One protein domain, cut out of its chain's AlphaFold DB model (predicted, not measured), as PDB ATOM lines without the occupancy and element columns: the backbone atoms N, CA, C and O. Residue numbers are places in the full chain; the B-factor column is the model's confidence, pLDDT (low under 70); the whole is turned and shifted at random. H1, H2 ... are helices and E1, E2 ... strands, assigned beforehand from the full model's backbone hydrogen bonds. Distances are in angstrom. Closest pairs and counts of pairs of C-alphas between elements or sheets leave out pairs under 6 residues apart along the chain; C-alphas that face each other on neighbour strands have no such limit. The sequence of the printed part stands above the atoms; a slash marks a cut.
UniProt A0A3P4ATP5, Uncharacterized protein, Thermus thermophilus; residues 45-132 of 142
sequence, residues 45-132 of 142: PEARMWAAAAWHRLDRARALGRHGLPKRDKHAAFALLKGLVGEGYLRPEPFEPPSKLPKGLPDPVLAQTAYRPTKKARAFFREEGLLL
ATOM      1  N   PRO A  45      19.789 -37.060 -40.962       62.50
ATOM      2  CA  PRO A  45      18.880 -38.163 -40.673       62.50
ATOM      3  C   PRO A  45      19.564 -39.391 -40.059       62.50
ATOM      4  O   PRO A  45      18.876 -40.221 -39.451       62.50
ATOM      5  N   GLU A  46      20.882 -39.503 -40.193       68.12
ATOM      6  CA  GLU A  46      21.732 -40.574 -39.673       68.12
ATOM      7  C   GLU A  46      22.414 -40.218 -38.351       68.12
ATOM      8  O   GLU A  46      23.152 -41.038 -37.809       68.12
ATOM      9  N   ALA A  47      22.147 -39.033 -37.793       75.00
ATOM     10  CA  ALA A  47      22.715 -38.636 -36.517       75.00
ATOM     11  C   ALA A  47      22.315 -39.629 -35.413       75.00
ATOM     12  O   ALA A  47      21.136 -39.821 -35.098       75.00
ATOM     13  N   ARG A  48      23.325 -40.261 -34.816       81.88
ATOM     14  CA  ARG A  48      23.194 -41.212 -33.711       81.88
ATOM     15  C   ARG A  48      23.950 -40.662 -32.512       81.88
ATOM     16  O   ARG A  48      25.098 -40.251 -32.640       81.88
ATOM     17  N   MET A  49      23.309 -40.655 -31.350       84.88
ATOM     18  CA  MET A  49      23.945 -40.288 -30.087       84.88
ATOM     19  C   MET A  49      24.094 -41.527 -29.219       84.88
ATOM     20  O   MET A  49      23.122 -42.238 -28.984       84.88
ATOM     21  N   TRP A  50      25.285 -41.770 -28.684       87.25
ATOM     22  CA  TRP A  50      25.491 -42.882 -27.763       87.25
ATOM     23  C   TRP A  50      24.679 -42.683 -26.473       87.25
ATOM     24  O   TRP A  50      24.798 -41.654 -25.801       87.25
ATOM     25  N   ALA A  51      23.842 -43.660 -26.111       88.88
ATOM     26  CA  ALA A  51      22.902 -43.525 -25.000       88.88
ATOM     27  C   ALA A  51      23.613 -43.355 -23.649       88.88
ATOM     28  O   ALA A  51      23.169 -42.570 -22.808       88.88
ATOM     29  N   ALA A  52      24.754 -44.025 -23.460       88.00
ATOM     30  CA  ALA A  52      25.608 -43.841 -22.291       88.00
ATOM     31  C   ALA A  52      26.157 -42.406 -22.177       88.00
ATOM     32  O   ALA A  52      26.179 -41.847 -21.079       88.00
ATOM     33  N   ALA A  53      26.548 -41.783 -23.294       87.06
ATOM     34  CA  ALA A  53      27.021 -40.399 -23.304       87.06
ATOM     35  C   ALA A  53      25.895 -39.415 -22.953       87.06
ATOM     36  O   ALA A  53      26.077 -38.552 -22.093       87.06
ATOM     37  N   ALA A  54      24.713 -39.593 -23.554       88.75
ATOM     38  CA  ALA A  54      23.532 -38.791 -23.233       88.75
ATOM     39  C   ALA A  54      23.150 -38.917 -21.748       88.75
ATOM     40  O   ALA A  54      22.852 -37.921 -21.088       88.75
ATOM     41  N   TRP A  55      23.220 -40.134 -21.195       90.62
ATOM     42  CA  TRP A  55      22.972 -40.372 -19.774       90.62
ATOM     43  C   TRP A  55      23.993 -39.666 -18.882       90.62
ATOM     44  O   TRP A  55      23.587 -38.984 -17.947       90.62
ATOM     45  N   HIS A  56      25.292 -39.772 -19.174       89.12
ATOM     46  CA  HIS A  56      26.333 -39.123 -18.372       89.12
ATOM     47  C   HIS A  56      26.168 -37.602 -18.313       89.12
ATOM     48  O   HIS A  56      26.310 -37.007 -17.243       89.12
ATOM     49  N   ARG A  57      25.841 -36.966 -19.445       89.38
ATOM     50  CA  ARG A  57      25.586 -35.518 -19.492       89.38
ATOM     51  C   ARG A  57      24.381 -35.142 -18.628       89.38
ATOM     52  O   ARG A  57      24.469 -34.229 -17.809       89.38
ATOM     53  N   LEU A  58      23.294 -35.907 -18.725       89.69
ATOM     54  CA  LEU A  58      22.104 -35.701 -17.898       89.69
ATOM     55  C   LEU A  58      22.336 -35.982 -16.415       89.69
ATOM     56  O   LEU A  58      21.790 -35.272 -15.574       89.69
ATOM     57  N   ASP A  59      23.131 -36.993 -16.069       89.75
ATOM     58  CA  ASP A  59      23.458 -37.288 -14.676       89.75
ATOM     59  C   ASP A  59      24.316 -36.177 -14.060       89.75
ATOM     60  O   ASP A  59      24.070 -35.766 -12.925       89.75
ATOM     61  N   ARG A  60      25.238 -35.596 -14.836       89.44
ATOM     62  CA  ARG A  60      25.987 -34.403 -14.427       89.44
ATOM     63  C   ARG A  60      25.059 -33.208 -14.208       89.44
ATOM     64  O   ARG A  60      25.136 -32.565 -13.161       89.44
ATOM     65  N   ALA A  61      24.143 -32.928 -15.135       88.75
ATOM     66  CA  ALA A  61      23.156 -31.863 -14.957       88.75
ATOM     67  C   ALA A  61      22.236 -32.105 -13.756       88.75
ATOM     68  O   ALA A  61      21.968 -31.171 -12.999       88.75
ATOM     69  N   ARG A  62      21.821 -33.356 -13.520       90.25
ATOM     70  CA  ARG A  62      21.100 -33.760 -12.308       90.25
ATOM     71  C   ARG A  62      21.922 -33.455 -11.064       90.25
ATOM     72  O   ARG A  62      21.379 -32.857 -10.144       90.25
ATOM     73  N   ALA A  63      23.198 -33.837 -11.015       87.19
ATOM     74  CA  ALA A  63      24.064 -33.567  -9.866       87.19
ATOM     75  C   ALA A  63      24.190 -32.057  -9.589       87.19
ATOM     76  O   ALA A  63      24.159 -31.622  -8.436       87.19
ATOM     77  N   LEU A  64      24.219 -31.243 -10.646       88.06
ATOM     78  CA  LEU A  64      24.222 -29.782 -10.560       88.06
ATOM     79  C   LEU A  64      22.834 -29.181 -10.260       88.06
ATOM     80  O   LEU A  64      22.750 -28.030  -9.839       88.06
ATOM     81  N   GLY A  65      21.751 -29.959 -10.372       84.62
ATOM     82  CA  GLY A  65      20.363 -29.509 -10.195       84.62
ATOM     83  C   GLY A  65      19.872 -28.605 -11.318       84.62
ATOM     84  O   GLY A  65      19.055 -27.718 -11.086       84.62
ATOM     85  N   ARG A  66      20.408 -28.794 -12.523       84.75
ATOM     86  CA  ARG A  66      20.036 -28.020 -13.704       84.75
ATOM     87  C   ARG A  66      18.743 -28.546 -14.319       84.75
ATOM     88  O   ARG A  66      18.384 -29.713 -14.171       84.75
ATOM     89  N   HIS A  67      18.054 -27.663 -15.035       85.56
ATOM     90  CA  HIS A  67      16.879 -27.978 -15.854       85.56
ATOM     91  C   HIS A  67      15.696 -28.628 -15.111       85.56
ATOM     92  O   HIS A  67      14.879 -29.308 -15.729       85.56
ATOM     93  N   GLY A  68      15.602 -28.431 -13.792       79.12
ATOM     94  CA  GLY A  68      14.556 -29.032 -12.958       79.12
ATOM     95  C   GLY A  68      14.794 -30.509 -12.618       79.12
ATOM     96  O   GLY A  68      13.901 -31.159 -12.076       79.12
ATOM     97  N   LEU A  69      15.977 -31.068 -12.918       83.88
ATOM     98  CA  LEU A  69      16.306 -32.451 -12.573       83.88
ATOM     99  C   LEU A  69      16.540 -32.594 -11.055       83.88
ATOM    100  O   LEU A  69      17.401 -31.910 -10.493       83.88
ATOM    101  N   PRO A  70      15.834 -33.506 -10.364       82.38
ATOM    102  CA  PRO A  70      15.972 -33.661  -8.921       82.38
ATOM    103  C   PRO A  70      17.317 -34.290  -8.538       82.38
ATOM    104  O   PRO A  70      17.554 -35.480  -8.762       82.38
ATOM    105  N   LYS A  71      18.168 -33.510  -7.853       83.62
ATOM    106  CA  LYS A  71      19.493 -33.934  -7.353       83.62
ATOM    107  C   LYS A  71      19.458 -35.260  -6.588       83.62
ATOM    108  O   LYS A  71      20.348 -36.086  -6.749       83.62
ATOM    109  N   ARG A  72      18.426 -35.486  -5.766       83.38
ATOM    110  CA  ARG A  72      18.307 -36.668  -4.892       83.38
ATOM    111  C   ARG A  72      17.870 -37.949  -5.613       83.38
ATOM    112  O   ARG A  72      18.023 -39.026  -5.047       83.38
ATOM    113  N   ASP A  73      17.355 -37.867  -6.841       82.31
ATOM    114  CA  ASP A  73      16.886 -39.048  -7.573       82.31
ATOM    115  C   ASP A  73      17.895 -39.495  -8.634       82.31
ATOM    116  O   ASP A  73      17.857 -39.059  -9.783       82.31
ATOM    117  N   LYS A  74      18.772 -40.429  -8.257       80.00
ATOM    118  CA  LYS A  74      19.794 -41.021  -9.138       80.00
ATOM    119  C   LYS A  74      19.247 -41.678 -10.412       80.00
ATOM    120  O   LYS A  74      20.006 -41.923 -11.341       80.00
ATOM    121  N   HIS A  75      17.944 -41.957 -10.481       81.94
ATOM    122  CA  HIS A  75      17.324 -42.522 -11.680       81.94
ATOM    123  C   HIS A  75      16.617 -41.472 -12.543       81.94
ATOM    124  O   HIS A  75      16.093 -41.838 -13.589       81.94
ATOM    125  N   ALA A  76      16.597 -40.191 -12.159       84.25
ATOM    126  CA  ALA A  76      15.887 -39.155 -12.909       84.25
ATOM    127  C   ALA A  76      16.400 -39.019 -14.350       84.25
ATOM    128  O   ALA A  76      15.601 -39.024 -15.282       84.25
ATOM    129  N   ALA A  77      17.723 -38.986 -14.541       85.81
ATOM    130  CA  ALA A  77      18.345 -38.924 -15.865       85.81
ATOM    131  C   ALA A  77      17.978 -40.141 -16.735       85.81
ATOM    132  O   ALA A  77      17.638 -40.007 -17.909       85.81
ATOM    133  N   PHE A  78      17.990 -41.339 -16.144       86.88
ATOM    134  CA  PHE A  78      17.646 -42.575 -16.846       86.88
ATOM    135  C   PHE A  78      16.153 -42.672 -17.188       86.88
ATOM    136  O   PHE A  78      15.795 -42.984 -18.323       86.88
ATOM    137  N   ALA A  79      15.278 -42.364 -16.227       85.62
ATOM    138  CA  ALA A  79      13.831 -42.339 -16.420       85.62
ATOM    139  C   ALA A  79      13.430 -41.310 -17.480       85.62
ATOM    140  O   ALA A  79      12.513 -41.553 -18.260       85.62
ATOM    141  N   LEU A  80      14.148 -40.187 -17.552       86.62
ATOM    142  CA  LEU A  80      13.953 -39.189 -18.586       86.62
ATOM    143  C   LEU A  80      14.317 -39.713 -19.980       86.62
ATOM    144  O   LEU A  80      13.489 -39.616 -20.882       86.62
ATOM    145  N   LEU A  81      15.494 -40.319 -20.159       87.50
ATOM    146  CA  LEU A  81      15.875 -40.912 -21.449       87.50
ATOM    147  C   LEU A  81      14.876 -41.981 -21.904       87.50
ATOM    148  O   LEU A  81      14.431 -41.971 -23.052       87.50
ATOM    149  N   LYS A  82      14.450 -42.861 -20.990       86.25
ATOM    150  CA  LYS A  82      13.388 -43.834 -21.275       86.25
ATOM    151  C   LYS A  82      12.053 -43.176 -21.601       86.25
ATOM    152  O   LYS A  82      11.342 -43.671 -22.469       86.25
ATOM    153  N   GLY A  83      11.707 -42.086 -20.925       85.62
ATOM    154  CA  GLY A  83      10.505 -41.308 -21.201       85.62
ATOM    155  C   GLY A  83      10.512 -40.714 -22.606       85.62
ATOM    156  O   GLY A  83       9.533 -40.867 -23.328       85.62
ATOM    157  N   LEU A  84      11.638 -40.139 -23.035       85.19
ATOM    158  CA  LEU A  84      11.816 -39.620 -24.395       85.19
ATOM    159  C   LEU A  84      11.681 -40.724 -25.454       85.19
ATOM    160  O   LEU A  84      11.044 -40.513 -26.486       85.19
ATOM    161  N   VAL A  85      12.222 -41.917 -25.189       87.81
ATOM    162  CA  VAL A  85      12.008 -43.095 -26.045       87.81
ATOM    163  C   VAL A  85      10.534 -43.511 -26.057       87.81
ATOM    164  O   VAL A  85       9.945 -43.676 -27.120       87.81
ATOM    165  N   GLY A  86       9.913 -43.640 -24.883       84.19
ATOM    166  CA  GLY A  86       8.522 -44.075 -24.737       84.19
ATOM    167  C   GLY A  86       7.495 -43.093 -25.308       84.19
ATOM    168  O   GLY A  86       6.421 -43.509 -25.730       84.19
ATOM    169  N   GLU A  87       7.818 -41.803 -25.363       83.31
ATOM    170  CA  GLU A  87       7.011 -40.784 -26.043       83.31
ATOM    171  C   GLU A  87       7.319 -40.672 -27.543       83.31
ATOM    172  O   GLU A  87       6.701 -39.866 -28.242       83.31
ATOM    173  N   GLY A  88       8.247 -41.486 -28.052       84.56
ATOM    174  CA  GLY A  88       8.576 -41.563 -29.469       84.56
ATOM    175  C   GLY A  88       9.440 -40.413 -29.970       84.56
ATOM    176  O   GLY A  88       9.463 -40.175 -31.173       84.56
ATOM    177  N   TYR A  89      10.141 -39.688 -29.095       82.19
ATOM    178  CA  TYR A  89      11.150 -38.702 -29.501       82.19
ATOM    179  C   TYR A  89      12.439 -39.399 -29.952       82.19
ATOM    180  O   TYR A  89      13.055 -39.012 -30.941       82.19
ATOM    181  N   LEU A  90      12.834 -40.470 -29.268       87.50
ATOM    182  CA  LEU A  90      14.073 -41.187 -29.554       87.50
ATOM    183  C   LEU A  90      13.776 -42.625 -29.959       87.50
ATOM    184  O   LEU A  90      12.960 -43.303 -29.335       87.50
ATOM    185  N   ARG A  91      14.478 -43.106 -30.980       87.94
ATOM    186  CA  ARG A  91      14.492 -44.513 -31.360       87.94
ATOM    187  C   ARG A  91      15.806 -45.133 -30.881       87.94
ATOM    188  O   ARG A  91      16.858 -44.672 -31.320       87.94
ATOM    189  N   PRO A  92      15.775 -46.129 -29.982       89.69
ATOM    190  CA  PRO A  92      16.965 -46.892 -29.645       89.69
ATOM    191  C   PRO A  92      17.353 -47.773 -30.837       89.69
ATOM    192  O   PRO A  92      16.507 -48.457 -31.414       89.69
ATOM    193  N   GLU A  93      18.626 -47.744 -31.199       88.06
ATOM    194  CA  GLU A  93      19.252 -48.604 -32.200       88.06
ATOM    195  C   GLU A  93      20.426 -49.348 -31.547       88.06
ATOM    196  O   GLU A  93      21.059 -48.801 -30.635       88.06
ATOM    197  N   PRO A  94      20.714 -50.591 -31.975       87.81
ATOM    198  CA  PRO A  94      21.879 -51.315 -31.492       87.81
ATOM    199  C   PRO A  94      23.150 -50.532 -31.825       87.81
ATOM    200  O   PRO A  94      23.304 -49.989 -32.919       87.81
ATOM    201  N   PHE A  95      24.046 -50.460 -30.852       84.94
ATOM    202  CA  PHE A  95      25.337 -49.806 -30.969       84.94
ATOM    203  C   PHE A  95      26.397 -50.739 -30.413       84.94
ATOM    204  O   PHE A  95      26.207 -51.330 -29.349       84.94
ATOM    205  N   GLU A  96      27.502 -50.884 -31.131       79.81
ATOM    206  CA  GLU A  96      28.586 -51.736 -30.671       79.81
ATOM    207  C   GLU A  96      29.297 -51.040 -29.501       79.81
ATOM    208  O   GLU A  96      29.767 -49.907 -29.650       79.81
ATOM    209  N   PRO A  97      29.313 -51.644 -28.301       70.81
ATOM    210  CA  PRO A  97      29.903 -50.997 -27.146       70.81
ATOM    211  C   PRO A  97      31.422 -50.893 -27.342       70.81
ATOM    212  O   PRO A  97      32.052 -51.852 -27.792       70.81
ATOM    213  N   PRO A  98      32.056 -49.775 -26.946       71.56
ATOM    214  CA  PRO A  98      33.510 -49.726 -26.887       71.56
ATOM    215  C   PRO A  98      34.025 -50.788 -25.905       71.56
ATOM    216  O   PRO A  98      33.374 -51.072 -24.895       71.56
ATOM    217  N   SER A  99      35.228 -51.329 -26.138       70.69
ATOM    218  CA  SER A  99      35.827 -52.390 -25.301       70.69
ATOM    219  C   SER A  99      35.928 -52.030 -23.810       70.69
ATOM    220  O   SER A  99      36.069 -52.911 -22.965       70.69
ATOM    221  N   LYS A 100      35.847 -50.736 -23.469       72.88
ATOM    222  CA  LYS A 100      35.715 -50.242 -22.097       72.88
ATOM    223  C   LYS A 100      34.384 -49.521 -21.919       72.88
ATOM    224  O   LYS A 100      34.170 -48.437 -22.457       72.88
ATOM    225  N   LEU A 101      33.526 -50.108 -21.090       72.44
ATOM    226  CA  LEU A 101      32.274 -49.497 -20.667       72.44
ATOM    227  C   LEU A 101      32.529 -48.348 -19.677       72.44
ATOM    228  O   LEU A 101      33.378 -48.487 -18.788       72.44
ATOM    229  N   PRO A 102      31.782 -47.236 -19.765       69.81
ATOM    230  CA  PRO A 102      31.860 -46.198 -18.756       69.81
ATOM    231  C   PRO A 102      31.355 -46.720 -17.405       69.81
ATOM    232  O   PRO A 102      30.313 -47.375 -17.307       69.81
ATOM    233  N   LYS A 103      32.110 -46.430 -16.340       72.62
ATOM    234  CA  LYS A 103      31.744 -46.810 -14.969       72.62
ATOM    235  C   LYS A 103      30.548 -45.983 -14.491       72.62
ATOM    236  O   LYS A 103      30.456 -44.792 -14.770       72.62
ATOM    237  N   GLY A 104      29.667 -46.609 -13.710       75.38
ATOM    238  CA  GLY A 104      28.519 -45.937 -13.092       75.38
ATOM    239  C   GLY A 104      27.239 -45.944 -13.927       75.38
ATOM    240  O   GLY A 104      26.243 -45.381 -13.479       75.38
ATOM    241  N   LEU A 105      27.231 -46.607 -15.091       78.62
ATOM    242  CA  LEU A 105      26.015 -46.780 -15.880       78.62
ATOM    243  C   LEU A 105      24.915 -47.487 -15.067       78.62
ATOM    244  O   LEU A 105      25.180 -48.515 -14.440       78.62
ATOM    245  N   PRO A 106      23.668 -46.990 -15.112       78.19
ATOM    246  CA  PRO A 106      22.550 -47.601 -14.400       78.19
ATOM    247  C   PRO A 106      22.093 -48.907 -15.058       78.19
ATOM    248  O   PRO A 106      21.427 -49.710 -14.407       78.19
ATOM    249  N   ASP A 107      22.413 -49.097 -16.341       81.25
ATOM    250  CA  ASP A 107      22.045 -50.270 -17.123       81.25
ATOM    251  C   ASP A 107      23.076 -50.510 -18.251       81.25
ATOM    252  O   ASP A 107      23.386 -49.568 -18.992       81.25
ATOM    253  N   PRO A 108      23.619 -51.734 -18.408       78.44
ATOM    254  CA  PRO A 108      24.613 -52.045 -19.438       78.44
ATOM    255  C   PRO A 108      24.051 -51.982 -20.868       78.44
ATOM    256  O   PRO A 108      24.820 -51.841 -21.818       78.44
ATOM    257  N   VAL A 109      22.726 -52.036 -21.053       82.56
ATOM    258  CA  VAL A 109      22.087 -51.888 -22.370       82.56
ATOM    259  C   VAL A 109      22.326 -50.490 -22.938       82.56
ATOM    260  O   VAL A 109      22.486 -50.350 -24.148       82.56
ATOM    261  N   LEU A 110      22.448 -49.457 -22.093       84.38
ATOM    262  CA  LEU A 110      22.769 -48.098 -22.551       84.38
ATOM    263  C   LEU A 110      24.111 -48.021 -23.276       84.38
ATOM    264  O   LEU A 110      24.268 -47.213 -24.186       84.38
ATOM    265  N   ALA A 111      25.083 -48.846 -22.891       84.25
ATOM    266  CA  ALA A 111      26.359 -48.865 -23.586       84.25
ATOM    267  C   ALA A 111      26.269 -49.499 -24.977       84.25
ATOM    268  O   ALA A 111      27.055 -49.147 -25.848       84.25
ATOM    269  N   GLN A 112      25.292 -50.385 -25.173       85.81
ATOM    270  CA  GLN A 112      25.025 -51.096 -26.422       85.81
ATOM    271  C   GLN A 112      23.911 -50.430 -27.244       85.81
ATOM    272  O   GLN A 112      23.330 -51.041 -28.139       85.81
ATOM    273  N   THR A 113      23.550 -49.191 -26.902       89.19
ATOM    274  CA  THR A 113      22.435 -48.472 -27.521       89.19
ATOM    275  C   THR A 113      22.890 -47.106 -28.008       89.19
ATOM    276  O   THR A 113      23.512 -46.336 -27.274       89.19
ATOM    277  N   ALA A 114      22.504 -46.766 -29.230       89.50
ATOM    278  CA  ALA A 114      22.486 -45.397 -29.714       89.50
ATOM    279  C   ALA A 114      21.040 -44.907 -29.796       89.50
ATOM    280  O   ALA A 114      20.119 -45.663 -30.093       89.50
ATOM    281  N   TYR A 115      20.825 -43.628 -29.534       88.69
ATOM    282  CA  TYR A 115      19.564 -42.961 -29.786       88.69
ATOM    283  C   TYR A 115      19.620 -42.250 -31.124       88.69
ATOM    284  O   TYR A 115      20.543 -41.485 -31.398       88.69
ATOM    285  N   ARG A 116      18.588 -42.477 -31.928       86.62
ATOM    286  CA  ARG A 116      18.324 -41.762 -33.170       86.62
ATOM    287  C   ARG A 116      17.102 -40.860 -32.987       86.62
ATOM    288  O   ARG A 116      16.113 -41.307 -32.397       86.62
ATOM    289  N   PRO A 117      17.114 -39.614 -33.481       83.50
ATOM    290  CA  PRO A 117      15.972 -38.730 -33.348       83.50
ATOM    291  C   PRO A 117      14.889 -39.164 -34.339       83.50
ATOM    292  O   PRO A 117      15.145 -39.408 -35.523       83.50
ATOM    293  N   THR A 118      13.653 -39.278 -33.865       84.06
ATOM    294  CA  THR A 118      12.502 -39.535 -34.736       84.06
ATOM    295  C   THR A 118      12.066 -38.257 -35.462       84.06
ATOM    296  O   THR A 118      12.543 -37.156 -35.180       84.06
ATOM    297  N   LYS A 119      11.110 -38.372 -36.398       82.12
ATOM    298  CA  LYS A 119      10.450 -37.195 -36.997       82.12
ATOM    299  C   LYS A 119       9.798 -36.303 -35.927       82.12
ATOM    300  O   LYS A 119       9.909 -35.088 -36.020       82.12
ATOM    301  N   LYS A 120       9.203 -36.907 -34.889       83.00
ATOM    302  CA  LYS A 120       8.596 -36.198 -33.752       83.00
ATOM    303  C   LYS A 120       9.633 -35.423 -32.945       83.00
ATOM    304  O   LYS A 120       9.392 -34.269 -32.617       83.00
ATOM    305  N   ALA A 121      10.787 -36.031 -32.665       79.62
ATOM    306  CA  ALA A 121      11.907 -35.304 -32.078       79.62
ATOM    307  C   ALA A 121      12.303 -34.120 -32.933       79.62
ATOM    308  O   ALA A 121      12.297 -33.011 -32.429       79.62
ATOM    309  N   ARG A 122      12.612 -34.330 -34.213       77.12
ATOM    310  CA  ARG A 122      13.048 -33.240 -35.094       77.12
ATOM    311  C   ARG A 122      12.058 -32.079 -35.145       77.12
ATOM    312  O   ARG A 122      12.496 -30.940 -35.089       77.12
ATOM    313  N   ALA A 123      10.758 -32.367 -35.226       77.88
ATOM    314  CA  ALA A 123       9.713 -31.346 -35.168       77.88
ATOM    315  C   ALA A 123       9.758 -30.583 -33.837       77.88
ATOM    316  O   ALA A 123       9.924 -29.372 -33.849       77.88
ATOM    317  N   PHE A 124       9.767 -31.297 -32.711       78.06
ATOM    318  CA  PHE A 124       9.861 -30.686 -31.386       78.06
ATOM    319  C   PHE A 124      11.132 -29.843 -31.216       78.06
ATOM    320  O   PHE A 124      11.082 -28.713 -30.758       78.06
ATOM    321  N   PHE A 125      12.285 -30.357 -31.636       73.44
ATOM    322  CA  PHE A 125      13.550 -29.632 -31.604       73.44
ATOM    323  C   PHE A 125      13.556 -28.401 -32.524       73.44
ATOM    324  O   PHE A 125      14.212 -27.412 -32.202       73.44
ATOM    325  N   ARG A 126      12.842 -28.446 -33.656       71.69
ATOM    326  CA  ARG A 126      12.658 -27.300 -34.552       71.69
ATOM    327  C   ARG A 126      11.776 -26.234 -33.912       71.69
ATOM    328  O   ARG A 126      12.185 -25.084 -33.870       71.69
ATOM    329  N   GLU A 127      10.613 -26.624 -33.397       69.31
ATOM    330  CA  GLU A 127       9.669 -25.722 -32.725       69.31
ATOM    331  C   GLU A 127      10.301 -25.055 -31.497       69.31
ATOM    332  O   GLU A 127      10.122 -23.865 -31.265       69.31
ATOM    333  N   GLU A 128      11.130 -25.791 -30.757       66.69
ATOM    334  CA  GLU A 128      11.816 -25.281 -29.568       66.69
ATOM    335  C   GLU A 128      13.078 -24.452 -29.888       66.69
ATOM    336  O   GLU A 128      13.750 -23.980 -28.962       66.69
ATOM    337  N   GLY A 129      13.449 -24.276 -31.164       62.34
ATOM    338  CA  GLY A 129      14.663 -23.552 -31.573       62.34
ATOM    339  C   GLY A 129      15.957 -24.199 -31.058       62.34
ATOM    340  O   GLY A 129      16.880 -23.509 -30.630       62.34
ATOM    341  N   LEU A 130      15.984 -25.534 -30.986       60.88
ATOM    342  CA  LEU A 130      17.141 -26.352 -30.594       60.88
ATOM    343  C   LEU A 130      17.941 -26.870 -31.792       60.88
ATOM    344  O   LEU A 130      19.038 -27.393 -31.620       60.88
ATOM    345  N   LEU A 131      17.391 -26.745 -32.997       56.59
ATOM    346  CA  LEU A 131      18.192 -26.729 -34.207       56.59
ATOM    347  C   LEU A 131      18.927 -25.390 -34.235       56.59
ATOM    348  O   LEU A 131      18.281 -24.348 -34.155       56.59
ATOM    349  N   LEU A 132      20.253 -25.422 -34.361       49.94
ATOM    350  CA  LEU A 132      20.987 -24.273 -34.876       49.94
ATOM    351  C   LEU A 132      20.442 -23.998 -36.289       49.94
ATOM    352  O   LEU A 132      20.903 -24.575 -37.274       49.94
TER     353      LEU A 132
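This is residues 45 to 132 of the 142 residues of an uncharacterized protein of Thermus thermophilus (UniProt A0A3P4ATP5). A helical hairpin, H1 and H2, packs partly on a two-stranded antiparallel ribbon, E1 and E2; H3 and H4 sit at its ends. The printed part has 88 residues, class mixed. It is compact, radius of gyration of the C-alphas 13.3 A, spanning 33 by 32 by 23 A.

The hairpin of H1, residues 51 to 64, and H2, 76 to 86, touches closest at C-alphas 58 and 77, 5.4 A. Across E1, residues 90 to 94, and E2, 113 to 117, find N 91 and O 116 within hydrogen-bond range, 2.8 A. Tight links join E2 to H3, residues 108 to 112, and H4, 119 to 127. Every O i to N i+4 pair is within range in H1, H2 and H4; H3 has 0 of 1, with 2 of 2 at i+3.

H1 runs 20.0 A from C-alpha 51, (22.902, -43.525, -25.000); H4 ends at C-alpha 127, (9.669, -25.722, -32.725).

The printed part has no cut. Long links precede H2 and H3. Residues 127 to 132 are under pLDDT 70.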